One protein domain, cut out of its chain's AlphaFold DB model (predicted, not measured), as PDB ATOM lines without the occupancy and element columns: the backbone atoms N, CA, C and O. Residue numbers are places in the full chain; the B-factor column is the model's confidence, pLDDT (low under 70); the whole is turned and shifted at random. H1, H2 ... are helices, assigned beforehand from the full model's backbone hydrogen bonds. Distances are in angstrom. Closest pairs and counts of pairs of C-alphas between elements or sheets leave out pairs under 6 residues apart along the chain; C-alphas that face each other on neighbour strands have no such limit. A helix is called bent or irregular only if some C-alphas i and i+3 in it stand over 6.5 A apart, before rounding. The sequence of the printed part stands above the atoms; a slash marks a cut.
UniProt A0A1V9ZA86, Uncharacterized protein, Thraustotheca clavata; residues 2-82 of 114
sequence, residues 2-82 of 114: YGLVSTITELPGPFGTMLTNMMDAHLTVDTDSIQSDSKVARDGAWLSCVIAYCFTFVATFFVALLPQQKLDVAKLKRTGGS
ATOM      1  N   TYR A   2      40.996 -60.386   2.039       72.94
ATOM      2  CA  TYR A   2      40.921 -60.185   0.582       72.94
ATOM      3  C   TYR A   2      39.723 -59.354   0.094       72.94
ATOM      4  O   TYR A   2      39.923 -58.458  -0.712       72.94
ATOM      5  N   GLY A   3      38.514 -59.555   0.631       73.44
ATOM      6  CA  GLY A   3      37.339 -58.775   0.203       73.44
ATOM      7  C   GLY A   3      37.413 -57.272   0.516       73.44
ATOM      8  O   GLY A   3      36.920 -56.459  -0.255       73.44
ATOM      9  N   LEU A   4      38.078 -56.885   1.610       77.06
ATOM     10  CA  LEU A   4      38.237 -55.474   1.988       77.06
ATOM     11  C   LEU A   4      39.313 -54.798   1.122       77.06
ATOM     12  O   LEU A   4      39.139 -53.676   0.670       77.06
ATOM     13  N   VAL A   5      40.403 -55.512   0.824       78.44
ATOM     14  CA  VAL A   5      41.437 -55.014  -0.097       78.44
ATOM     15  C   VAL A   5      40.886 -54.899  -1.521       78.44
ATOM     16  O   VAL A   5      41.079 -53.867  -2.147       78.44
ATOM     17  N   SER A   6      40.149 -55.909  -1.992       79.00
ATOM     18  CA  SER A   6      39.540 -55.922  -3.328       79.00
ATOM     19  C   SER A   6      38.506 -54.808  -3.507       79.00
ATOM     20  O   SER A   6      38.498 -54.138  -4.530       79.00
ATOM     21  N   THR A   7      37.678 -54.526  -2.500       78.88
ATOM     22  CA  THR A   7      36.735 -53.397  -2.585       78.88
ATOM     23  C   THR A   7      37.450 -52.048  -2.611       78.88
ATOM     24  O   THR A   7      37.068 -51.189  -3.394       78.88
ATOM     25  N   ILE A   8      38.525 -51.857  -1.840       80.00
ATOM     26  CA  ILE A   8      39.307 -50.608  -1.881       80.00
ATOM     27  C   ILE A   8      39.984 -50.394  -3.245       80.00
ATOM     28  O   ILE A   8      40.135 -49.249  -3.661       80.00
ATOM     29  N   THR A   9      40.390 -51.457  -3.943       82.69
ATOM     30  CA  THR A   9      41.035 -51.333  -5.261       82.69
ATOM     31  C   THR A   9      40.044 -51.156  -6.407       82.69
ATOM     32  O   THR A   9      40.358 -50.444  -7.354       82.69
ATOM     33  N   GLU A  10      38.857 -51.760  -6.321       84.12
ATOM     34  CA  GLU A  10      37.871 -51.769  -7.415       84.12
ATOM     35  C   GLU A  10      36.843 -50.625  -7.324       84.12
ATOM     36  O   GLU A  10      36.318 -50.186  -8.341       84.12
ATOM     37  N   LEU A  11      36.552 -50.096  -6.127       83.50
ATOM     38  CA  LEU A  11      35.588 -49.000  -5.918       83.50
ATOM     39  C   LEU A  11      35.999 -47.639  -6.528       83.50
ATOM     40  O   LEU A  11      35.116 -46.923  -7.005       83.50
ATOM     41  N   PRO A  12      37.286 -47.234  -6.539       83.56
ATOM     42  CA  PRO A  12      37.684 -45.928  -7.062       83.56
ATOM     43  C   PRO A  12      37.332 -45.725  -8.537       83.56
ATOM     44  O   PRO A  12      37.030 -44.602  -8.926       83.56
ATOM     45  N   GLY A  13      37.334 -46.795  -9.341       84.44
ATOM     46  CA  GLY A  13      36.982 -46.750 -10.762       84.44
ATOM     47  C   GLY A  13      35.576 -46.190 -11.014       84.44
ATOM     48  O   GLY A  13      35.455 -45.087 -11.545       84.44
ATOM     49  N   PRO A  14      34.500 -46.891 -10.607       83.31
ATOM     50  CA  PRO A  14      33.134 -46.418 -10.810       83.31
ATOM     51  C   PRO A  14      32.845 -45.119 -10.053       83.31
ATOM     52  O   PRO A  14      32.120 -44.271 -10.563       83.31
ATOM     53  N   PHE A  15      33.431 -44.921  -8.868       79.19
ATOM     54  CA  PHE A  15      33.216 -43.703  -8.086       79.19
ATOM     55  C   PHE A  15      33.838 -42.467  -8.753       79.19
ATOM     56  O   PHE A  15      33.214 -41.409  -8.803       79.19
ATOM     57  N   GLY A  16      35.040 -42.605  -9.323       81.75
ATOM     58  CA  GLY A  16      35.687 -41.553 -10.105       81.75
ATOM     59  C   GLY A  16      34.877 -41.183 -11.346       81.75
ATOM     60  O   GLY A  16      34.677 -39.998 -11.617       81.75
ATOM     61  N   THR A  17      34.332 -42.179 -12.047       79.19
ATOM     62  CA  THR A  17      33.440 -41.950 -13.192       79.19
ATOM     63  C   THR A  17      32.142 -41.263 -12.775       79.19
ATOM     64  O   THR A  17      31.735 -40.312 -13.430       79.19
ATOM     65  N   MET A  18      31.512 -41.663 -11.663       81.56
ATOM     66  CA  MET A  18      30.309 -40.985 -11.152       81.56
ATOM     67  C   MET A  18      30.569 -39.514 -10.824       81.56
ATOM     68  O   MET A  18      29.783 -38.657 -11.219       81.56
ATOM     69  N   LEU A  19      31.668 -39.210 -10.126       78.31
ATOM     70  CA  LEU A  19      32.041 -37.830  -9.807       78.31
ATOM     71  C   LEU A  19      32.304 -37.021 -11.076       78.31
ATOM     72  O   LEU A  19      31.822 -35.899 -11.195       78.31
ATOM     73  N   THR A  20      33.019 -37.605 -12.036       78.06
ATOM     74  CA  THR A  20      33.299 -36.954 -13.320       78.06
ATOM     75  C   THR A  20      32.001 -36.672 -14.072       78.06
ATOM     76  O   THR A  20      31.791 -35.538 -14.477       78.06
ATOM     77  N   ASN A  21      31.084 -37.640 -14.149       77.62
ATOM     78  CA  ASN A  21      29.779 -37.474 -14.790       77.62
ATOM     79  C   ASN A  21      28.895 -36.446 -14.071       77.62
ATOM     80  O   ASN A  21      28.163 -35.710 -14.719       77.62
ATOM     81  N   MET A  22      28.948 -36.372 -12.737       76.50
ATOM     82  CA  MET A  22      28.217 -35.354 -11.980       76.50
ATOM     83  C   MET A  22      28.758 -33.954 -12.284       76.50
ATOM     84  O   MET A  22      27.981 -33.023 -12.466       76.50
ATOM     85  N   MET A  23      30.080 -33.796 -12.376       71.06
ATOM     86  CA  MET A  23      30.673 -32.521 -12.781       71.06
ATOM     87  C   MET A  23      30.346 -32.173 -14.233       71.06
ATOM     88  O   MET A  23      30.004 -31.028 -14.506       71.06
ATOM     89  N   ASP A  24      30.396 -33.153 -15.133       69.50
ATOM     90  CA  ASP A  24      30.076 -32.993 -16.554       69.50
ATOM     91  C   ASP A  24      28.585 -32.674 -16.774       69.50
ATOM     92  O   ASP A  24      28.230 -31.881 -17.632       69.50
ATOM     93  N   ALA A  25      27.687 -33.179 -15.925       65.38
ATOM     94  CA  ALA A  25      26.273 -32.795 -15.949       65.38
ATOM     95  C   ALA A  25      26.037 -31.335 -15.513       65.38
ATOM     96  O   ALA A  25      25.088 -30.692 -15.963       65.38
ATOM     97  N   HIS A  26      26.880 -30.801 -14.622       61.75
ATOM     98  CA  HIS A  26      26.795 -29.412 -14.157       61.75
ATOM     99  C   HIS A  26      27.499 -28.423 -15.087       61.75
ATOM    100  O   HIS A  26      27.131 -27.248 -15.145       61.75
ATOM    101  N   LEU A  27      28.510 -28.889 -15.808       56.94
ATOM    102  CA  LEU A  27      29.212 -28.144 -16.829       56.94
ATOM    103  C   LEU A  27      28.562 -28.528 -18.155       56.94
ATOM    104  O   LEU A  27      29.001 -29.484 -18.764       56.94
ATOM    105  N   THR A  28      27.494 -27.848 -18.590       50.75
ATOM    106  CA  THR A  28      26.846 -28.079 -19.900       50.75
ATOM    107  C   THR A  28      27.839 -27.843 -21.051       50.75
ATOM    108  O   THR A  28      27.813 -26.821 -21.734       50.75
ATOM    109  N   VAL A  29      28.773 -28.768 -21.235       51.88
ATOM    110  CA  VAL A  29      29.748 -28.832 -22.310       51.88
ATOM    111  C   VAL A  29      29.091 -29.717 -23.348       51.88
ATOM    112  O   VAL A  29      29.312 -30.919 -23.431       51.88
ATOM    113  N   ASP A  30      28.184 -29.099 -24.094       46.84
ATOM    114  CA  ASP A  30      27.527 -29.749 -25.211       46.84
ATOM    115  C   ASP A  30      28.595 -30.180 -26.231       46.84
ATOM    116  O   ASP A  30      29.512 -29.411 -26.548       46.84
ATOM    117  N   THR A  31      28.510 -31.409 -26.739       51.59
ATOM    118  CA  THR A  31      29.427 -31.941 -27.760       51.59
ATOM    119  C   THR A  31      29.488 -31.061 -29.017       51.59
ATOM    120  O   THR A  31      30.530 -31.027 -29.677       51.59
ATOM    121  N   ASP A  32      28.439 -30.277 -29.299       50.06
ATOM    122  CA  ASP A  32      28.431 -29.252 -30.355       50.06
ATOM    123  C   ASP A  32      29.363 -28.058 -30.049       50.06
ATOM    124  O   ASP A  32      29.990 -27.479 -30.940       50.06
ATOM    125  N   SER A  33      29.541 -27.702 -28.772       48.03
ATOM    126  CA  SER A  33      30.383 -26.570 -28.354       48.03
ATOM    127  C   SER A  33      31.881 -26.867 -28.471       48.03
ATOM    128  O   SER A  33      32.658 -25.947 -28.738       48.03
ATOM    129  N   ILE A  34      32.284 -28.138 -28.329       50.94
ATOM    130  CA  ILE A  34      33.673 -28.590 -28.530       50.94
ATOM    131  C   ILE A  34      34.052 -28.567 -30.019       50.94
ATOM    132  O   ILE A  34      35.171 -28.179 -30.347       50.94
ATOM    133  N   GLN A  35      33.133 -28.914 -30.932       51.66
ATOM    134  CA  GLN A  35      33.387 -28.815 -32.380       51.66
ATOM    135  C   GLN A  35      33.469 -27.364 -32.881       51.66
ATOM    136  O   GLN A  35      34.157 -27.101 -33.864       51.66
ATOM    137  N   SER A  36      32.804 -26.421 -32.205       54.19
ATOM    138  CA  SER A  36      32.764 -25.007 -32.611       54.19
ATOM    139  C   SER A  36      33.957 -24.143 -32.154       54.19
ATOM    140  O   SER A  36      33.985 -22.956 -32.474       54.19
ATOM    141  N   ASP A  37      34.922 -24.699 -31.405       53.34
ATOM    142  CA  ASP A  37      36.090 -23.989 -30.831       53.34
ATOM    143  C   ASP A  37      35.722 -22.660 -30.122       53.34
ATOM    144  O   ASP A  37      36.349 -21.608 -30.280       53.34
ATOM    145  N   SER A  38      34.634 -22.683 -29.343       58.94
ATOM    146  CA  SER A  38      34.141 -21.513 -28.608       58.94
ATOM    147  C   SER A  38      34.895 -21.313 -27.285       58.94
ATOM    148  O   SER A  38      35.222 -22.270 -26.580       58.94
ATOM    149  N   LYS A  39      35.115 -20.049 -26.879       60.94
ATOM    150  CA  LYS A  39      35.780 -19.678 -25.606       60.94
ATOM    151  C   LYS A  39      35.206 -20.408 -24.384       60.94
ATOM    152  O   LYS A  39      35.959 -20.740 -23.475       60.94
ATOM    153  N   VAL A  40      33.904 -20.683 -24.398       60.62
ATOM    154  CA  VAL A  40      33.173 -21.349 -23.310       60.62
ATOM    155  C   VAL A  40      33.647 -22.793 -23.098       60.62
ATOM    156  O   VAL A  40      33.805 -23.219 -21.957       60.62
ATOM    157  N   ALA A  41      33.963 -23.529 -24.171       60.97
ATOM    158  CA  ALA A  41      34.472 -24.898 -24.072       60.97
ATOM    159  C   ALA A  41      35.889 -24.938 -23.473       60.97
ATOM    160  O   ALA A  41      36.216 -25.820 -22.676       60.97
ATOM    161  N   ARG A  42      36.723 -23.941 -23.797       64.81
ATOM    162  CA  ARG A  42      38.077 -23.815 -23.239       64.81
ATOM    163  C   ARG A  42      38.063 -23.484 -21.746       64.81
ATOM    164  O   ARG A  42      38.865 -24.042 -21.000       64.81
ATOM    165  N   ASP A  43      37.143 -22.625 -21.313       65.00
ATOM    166  CA  ASP A  43      36.984 -22.285 -19.896       65.00
ATOM    167  C   ASP A  43      36.435 -23.480 -19.090       65.00
ATOM    168  O   ASP A  43      36.890 -23.730 -17.972       65.00
ATOM    169  N   GLY A  44      35.544 -24.285 -19.686       66.31
ATOM    170  CA  GLY A  44      35.068 -25.540 -19.096       66.31
ATOM    171  C   GLY A  44      36.174 -26.592 -18.944       66.31
ATOM    172  O   GLY A  44      36.369 -27.142 -17.860       66.31
ATOM    173  N   ALA A  45      36.973 -26.814 -19.991       68.88
ATOM    174  CA  ALA A  45      38.106 -27.743 -19.945       68.88
ATOM    175  C   ALA A  45      39.175 -27.322 -18.917       68.88
ATOM    176  O   ALA A  45      39.726 -28.164 -18.202       68.88
ATOM    177  N   TRP A  46      39.446 -26.016 -18.807       75.50
ATOM    178  CA  TRP A  46      40.327 -25.469 -17.777       75.50
ATOM    179  C   TRP A  46      39.805 -25.773 -16.368       75.50
ATOM    180  O   TRP A  46      40.568 -26.256 -15.530       75.50
ATOM    181  N   LEU A  47      38.510 -25.558 -16.115       74.25
ATOM    182  CA  LEU A  47      37.909 -25.827 -14.809       74.25
ATOM    183  C   LEU A  47      37.999 -27.314 -14.431       74.25
ATOM    184  O   LEU A  47      38.409 -27.633 -13.315       74.25
ATOM    185  N   SER A  48      37.703 -28.222 -15.364       76.56
ATOM    186  CA  SER A  48      37.825 -29.669 -15.143       76.56
ATOM    187  C   SER A  48      39.260 -30.080 -14.794       76.56
ATOM    188  O   SER A  48      39.478 -30.874 -13.875       76.56
ATOM    189  N   CYS A  49      40.252 -29.491 -15.467       79.06
ATOM    190  CA  CYS A  49      41.664 -29.721 -15.168       79.06
ATOM    191  C   CYS A  49      42.033 -29.232 -13.755       79.06
ATOM    192  O   CYS A  49      42.662 -29.965 -12.990       79.06
ATOM    193  N   VAL A  50      41.585 -28.033 -13.365       82.50
ATOM    194  CA  VAL A  50      41.819 -27.483 -12.018       82.50
ATOM    195  C   VAL A  50      41.227 -28.392 -10.939       82.50
ATOM    196  O   VAL A  50      41.908 -28.693  -9.957       82.50
ATOM    197  N   ILE A  51      40.002 -28.886 -11.129       82.19
ATOM    198  CA  ILE A  51      39.355 -29.772 -10.153       82.19
ATOM    199  C   ILE A  51      40.120 -31.100 -10.018       82.19
ATOM    200  O   ILE A  51      40.376 -31.546  -8.898       82.19
ATOM    201  N   ALA A  52      40.566 -31.699 -11.126       82.50
ATOM    202  CA  ALA A  52      41.384 -32.915 -11.096       82.50
ATOM    203  C   ALA A  52      42.705 -32.719 -10.320       82.50
ATOM    204  O   ALA A  52      43.117 -33.581  -9.530       82.50
ATOM    205  N   TYR A  53      43.348 -31.558 -10.478       84.25
ATOM    206  CA  TYR A  53      44.532 -31.195  -9.697       84.25
ATOM    207  C   TYR A  53      44.220 -31.005  -8.207       84.25
ATOM    208  O   TYR A  53      45.000 -31.459  -7.367       84.25
ATOM    209  N   CYS A  54      43.074 -30.412  -7.854       86.75
ATOM    210  CA  CYS A  54      42.631 -30.313  -6.461       86.75
ATOM    211  C   CYS A  54      42.481 -31.698  -5.816       86.75
ATOM    212  O   CYS A  54      43.007 -31.918  -4.724       86.75
ATOM    213  N   PHE A  55      41.837 -32.652  -6.496       84.56
ATOM    214  CA  PHE A  55      41.712 -34.028  -5.998       84.56
ATOM    215  C   PHE A  55      43.073 -34.703  -5.805       84.56
ATOM    216  O   PHE A  55      43.290 -35.378  -4.798       84.56
ATOM    217  N   THR A  56      44.015 -34.478  -6.723       86.12
ATOM    218  CA  THR A  56      45.380 -35.012  -6.611       86.12
ATOM    219  C   THR A  56      46.110 -34.424  -5.404       86.12
ATOM    220  O   THR A  56      46.735 -35.162  -4.646       86.12
ATOM    221  N   PHE A  57      45.986 -33.117  -5.163       89.19
ATOM    222  CA  PHE A  57      46.594 -32.463  -4.003       89.19
ATOM    223  C   PHE A  57      46.016 -32.981  -2.679       89.19
ATOM    224  O   PHE A  57      46.761 -33.278  -1.741       89.19
ATOM    225  N   VAL A  58      44.693 -33.164  -2.618       87.44
ATOM    226  CA  VAL A  58      44.023 -33.793  -1.471       87.44
ATOM    227  C   VAL A  58      44.544 -35.218  -1.266       87.44
ATOM    228  O   VAL A  58      44.894 -35.583  -0.142       87.44
ATOM    229  N   ALA A  59      44.681 -36.010  -2.331       85.12
ATOM    230  CA  ALA A  59      45.240 -37.357  -2.244       85.12
ATOM    231  C   ALA A  59      46.686 -37.348  -1.713       85.12
ATOM    232  O   ALA A  59      47.017 -38.126  -0.817       85.12
ATOM    233  N   THR A  60      47.536 -36.434  -2.192       86.75
ATOM    234  CA  THR A  60      48.915 -36.267  -1.704       86.75
ATOM    235  C   THR A  60      48.959 -35.932  -0.212       86.75
ATOM    236  O   THR A  60      49.776 -36.496   0.516       86.75
ATOM    237  N   PHE A  61      48.056 -35.077   0.275       86.81
ATOM    238  CA  PHE A  61      47.955 -34.782   1.705       86.81
ATOM    239  C   PHE A  61      47.588 -36.029   2.525       86.81
ATOM    240  O   PHE A  61      48.208 -36.313   3.553       86.81
ATOM    241  N   PHE A  62      46.631 -36.828   2.045       83.06
ATOM    242  CA  PHE A  62      46.224 -38.069   2.711       83.06
ATOM    243  C   PHE A  62      47.354 -39.108   2.801       83.06
ATOM    244  O   PHE A  62      47.443 -39.823   3.801       83.06
ATOM    245  N   VAL A  63      48.267 -39.160   1.823       86.00
ATOM    246  CA  VAL A  63      49.449 -40.047   1.857       86.00
ATOM    247  C   VAL A  63      50.344 -39.766   3.068       86.00
ATOM    248  O   VAL A  63      50.826 -40.707   3.702       86.00
ATOM    249  N   ALA A  64      50.516 -38.500   3.453       81.75
ATOM    250  CA  ALA A  64      51.294 -38.129   4.637       81.75
ATOM    251  C   ALA A  64      50.576 -38.450   5.968       81.75
ATOM    252  O   ALA A  64      51.224 -38.616   7.004       81.75
ATOM    253  N   LEU A  65      49.244 -38.579   5.952       81.56
ATOM    254  CA  LEU A  65      48.415 -38.910   7.120       81.56
ATOM    255  C   LEU A  65      48.325 -40.428   7.387       81.56
ATOM    256  O   LEU A  65      48.166 -40.867   8.525       81.56
ATOM    257  N   LEU A  66      48.486 -41.260   6.361       76.94
ATOM    258  CA  LEU A  66      48.443 -42.724   6.459       76.94
ATOM    259  C   LEU A  66      49.451 -43.395   7.437       76.94
ATOM    260  O   LEU A  66      49.051 -44.367   8.089       76.94
ATOM    261  N   PRO A  67      50.725 -42.965   7.602       75.25
ATOM    262  CA  PRO A  67      51.678 -43.662   8.480       75.25
ATOM    263  C   PRO A  67      51.289 -43.627   9.964       75.25
ATOM    264  O   PRO A  67      51.458 -44.624  10.668       75.25
ATOM    265  N   GLN A  68      50.718 -42.515  10.429       74.19
ATOM    266  CA  GLN A  68      50.256 -42.351  11.812       74.19
ATOM    267  C   GLN A  68      49.008 -43.205  12.098       74.19
ATOM    268  O   GLN A  68      48.981 -43.943  13.084       74.19
ATOM    269  N   GLN A  69      48.041 -43.247  11.170       74.31
ATOM    270  CA  GLN A  69      46.846 -44.095  11.296       74.31
ATOM    271  C   GLN A  69      47.189 -45.590  11.358       74.31
ATOM    272  O   GLN A  69      46.608 -46.337  12.144       74.31
ATOM    273  N   LYS A  70      48.174 -46.044  10.572       75.25
ATOM    274  CA  LYS A  70      48.636 -47.440  10.604       75.25
ATOM    275  C   LYS A  70      49.194 -47.850  11.967       75.25
ATOM    276  O   LYS A  70      48.988 -48.988  12.394       75.25
ATOM    277  N   LEU A  71      49.897 -46.944  12.645       76.12
ATOM    278  CA  LEU A  71      50.545 -47.223  13.923       76.12
ATOM    279  C   LEU A  71      49.526 -47.304  15.067       76.12
ATOM    280  O   LEU A  71      49.596 -48.217  15.892       76.12
ATOM    281  N   ASP A  72      48.534 -46.419  15.077       77.44
ATOM    282  CA  ASP A  72      47.487 -46.433  16.099       77.44
ATOM    283  C   ASP A  72      46.491 -47.578  15.904       77.44
ATOM    284  O   ASP A  72      46.107 -48.227  16.878       77.44
ATOM    285  N   VAL A  73      46.173 -47.943  14.657       74.62
ATOM    286  CA  VAL A  73      45.389 -49.154  14.365       74.62
ATOM    287  C   VAL A  73      46.149 -50.419  14.785       74.62
ATOM    288  O   VAL A  73      45.540 -51.360  15.295       74.62
ATOM    289  N   ALA A  74      47.479 -50.458  14.647       75.62
ATOM    290  CA  ALA A  74      48.285 -51.585  15.121       75.62
ATOM    291  C   ALA A  74      48.288 -51.709  16.656       75.62
ATOM    292  O   ALA A  74      48.263 -52.831  17.173       75.62
ATOM    293  N   LYS A  75      48.271 -50.583  17.383       78.31
ATOM    294  CA  LYS A  75      48.071 -50.569  18.842       78.31
ATOM    295  C   LYS A  75      46.661 -51.032  19.204       78.31
ATOM    296  O   LYS A  75      46.527 -51.959  19.996       78.31
ATOM    297  N   LEU A  76      45.621 -50.489  18.562       72.06
ATOM    298  CA  LEU A  76      44.233 -50.915  18.780       72.06
ATOM    299  C   LEU A  76      44.031 -52.405  18.493       72.06
ATOM    300  O   LEU A  76      43.294 -53.067  19.207       72.06
ATOM    301  N   LYS A  77      44.703 -52.966  17.485       72.56
ATOM    302  CA  LYS A  77      44.627 -54.401  17.194       72.56
ATOM    303  C   LYS A  77      45.263 -55.260  18.294       72.56
ATOM    304  O   LYS A  77      44.820 -56.383  18.505       72.56
ATOM    305  N   ARG A  78      46.307 -54.764  18.970       72.12
ATOM    306  CA  ARG A  78      46.981 -55.477  20.072       72.12
ATOM    307  C   ARG A  78      46.265 -55.332  21.411       72.12
ATOM    308  O   ARG A  78      46.289 -56.269  22.197       72.12
ATOM    309  N   THR A  79      45.670 -54.174  21.672       73.81
ATOM    310  CA  THR A  79      45.079 -53.831  22.978       73.81
ATOM    311  C   THR A  79      43.547 -53.822  22.955       73.81
ATOM    312  O   THR A  79      42.909 -53.646  23.989       73.81
ATOM    313  N   GLY A  80      42.936 -53.980  21.782       66.31
ATOM    314  CA  GLY A  80      41.498 -53.851  21.579       66.31
ATOM    315  C   GLY A  80      40.711 -54.987  22.223       66.31
ATOM    316  O   GLY A  80      40.908 -56.156  21.897       66.31
ATOM    317  N   GLY A  81      39.795 -54.624  23.122       70.62
ATOM    318  CA  GLY A  81      38.773 -55.523  23.656       70.62
ATOM    319  C   GLY A  81      37.629 -55.783  22.663       70.62
ATOM    320  O   GLY A  81      37.590 -55.235  21.562       70.62
ATOM    321  N   SER A  82      36.669 -56.620  23.066       70.31
ATOM    322  CA  SER A  82      35.473 -56.930  22.269       70.31
ATOM    323  C   SER A  82      34.360 -55.901  22.510       70.31
ATOM    324  O   SER A  82      33.967 -55.671  23.653       70.31
TER     325      SER A  82
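Overview. This is residues 2 to 82 of the 114 residues of an uncharacterized protein of Thraustotheca clavata (UniProt A0A1V9ZA86). A long bent helix, H4, makes the length of an open, narrow U, and at one end the short H3 and the loops beside it turn the chain so that H2 and then H1 form a second, shorter limb facing its first arm, H4a. The two limbs stay open to each other, H2 being near H4a with no pair of C-alphas within 8 A, and the far arm of the long helix, H4b, sticks out beyond them. The printed part has 81 residues with four named helices, H1, H2, H3 and H4 in that order, and no named strand; the class is all helix. It is extended, with a radius of gyration of the C-alphas of 19.7 A, and its outline is a rod spanning 63 by 25 by 17 A.

Arrangement. The longest helix, H4, residues 39 to 79, was assigned as one helix by its hydrogen bonds but is bent: C-alphas 64 and 67 are 6.7 A apart. Its arms, H4a at residues 39 to 64 and H4b at residues 67 to 79, stand at a steep tilt of 44 degrees. H3, residues 31 to 35, and H4a only just touch, with 3 pairs of C-alphas within 8 A, and only at the corner by their link; H4a does so with residues 40 to 41 alone. The closest C-alphas of the two are those of Ile 34 and Ala 41, 5.8 A apart. H2, residues 12 to 26, is near H4a, with 7 pairs of C-alphas within 10 A but no pair within 8 A. H2 is apart from H3 and from H4b. H1, residues 2 to 10, and H2 meet only through their link. H1 is apart from H3, H4a and H4b. In H1, H2 and H4b every O i to N i+4 pair is within hydrogen-bond range; in H4a 21 of 22 are, and in H3 0 of 1, beside 1 of 2 O i to N i+3 pairs.

Along the chain. H4a is 38.7 A from first to last C-alpha and begins at C-alpha 39 at (35.780, -19.678, -25.606). H4b is 18.9 A long and ends at C-alpha 79 at (45.079, -53.831, 22.978). H3 is 6.8 A long, H2 21.0 A and H1 12.0 A; H1 begins at C-alpha 2 at (40.921, -60.185, 0.582).

Size, cuts and confidence. The two C-alphas farthest apart are those of Ser 36 and Gly 81, at 64.3 A. Residues 2 to 19 and residues 53 to 82 stand free. The links H1 to H2, H2 to H3 and H3 to H4 are tight, and the printed part has no cut. The mean pLDDT of the printed part is 73.2; residues 24 to 45 and residue 80 are under 70.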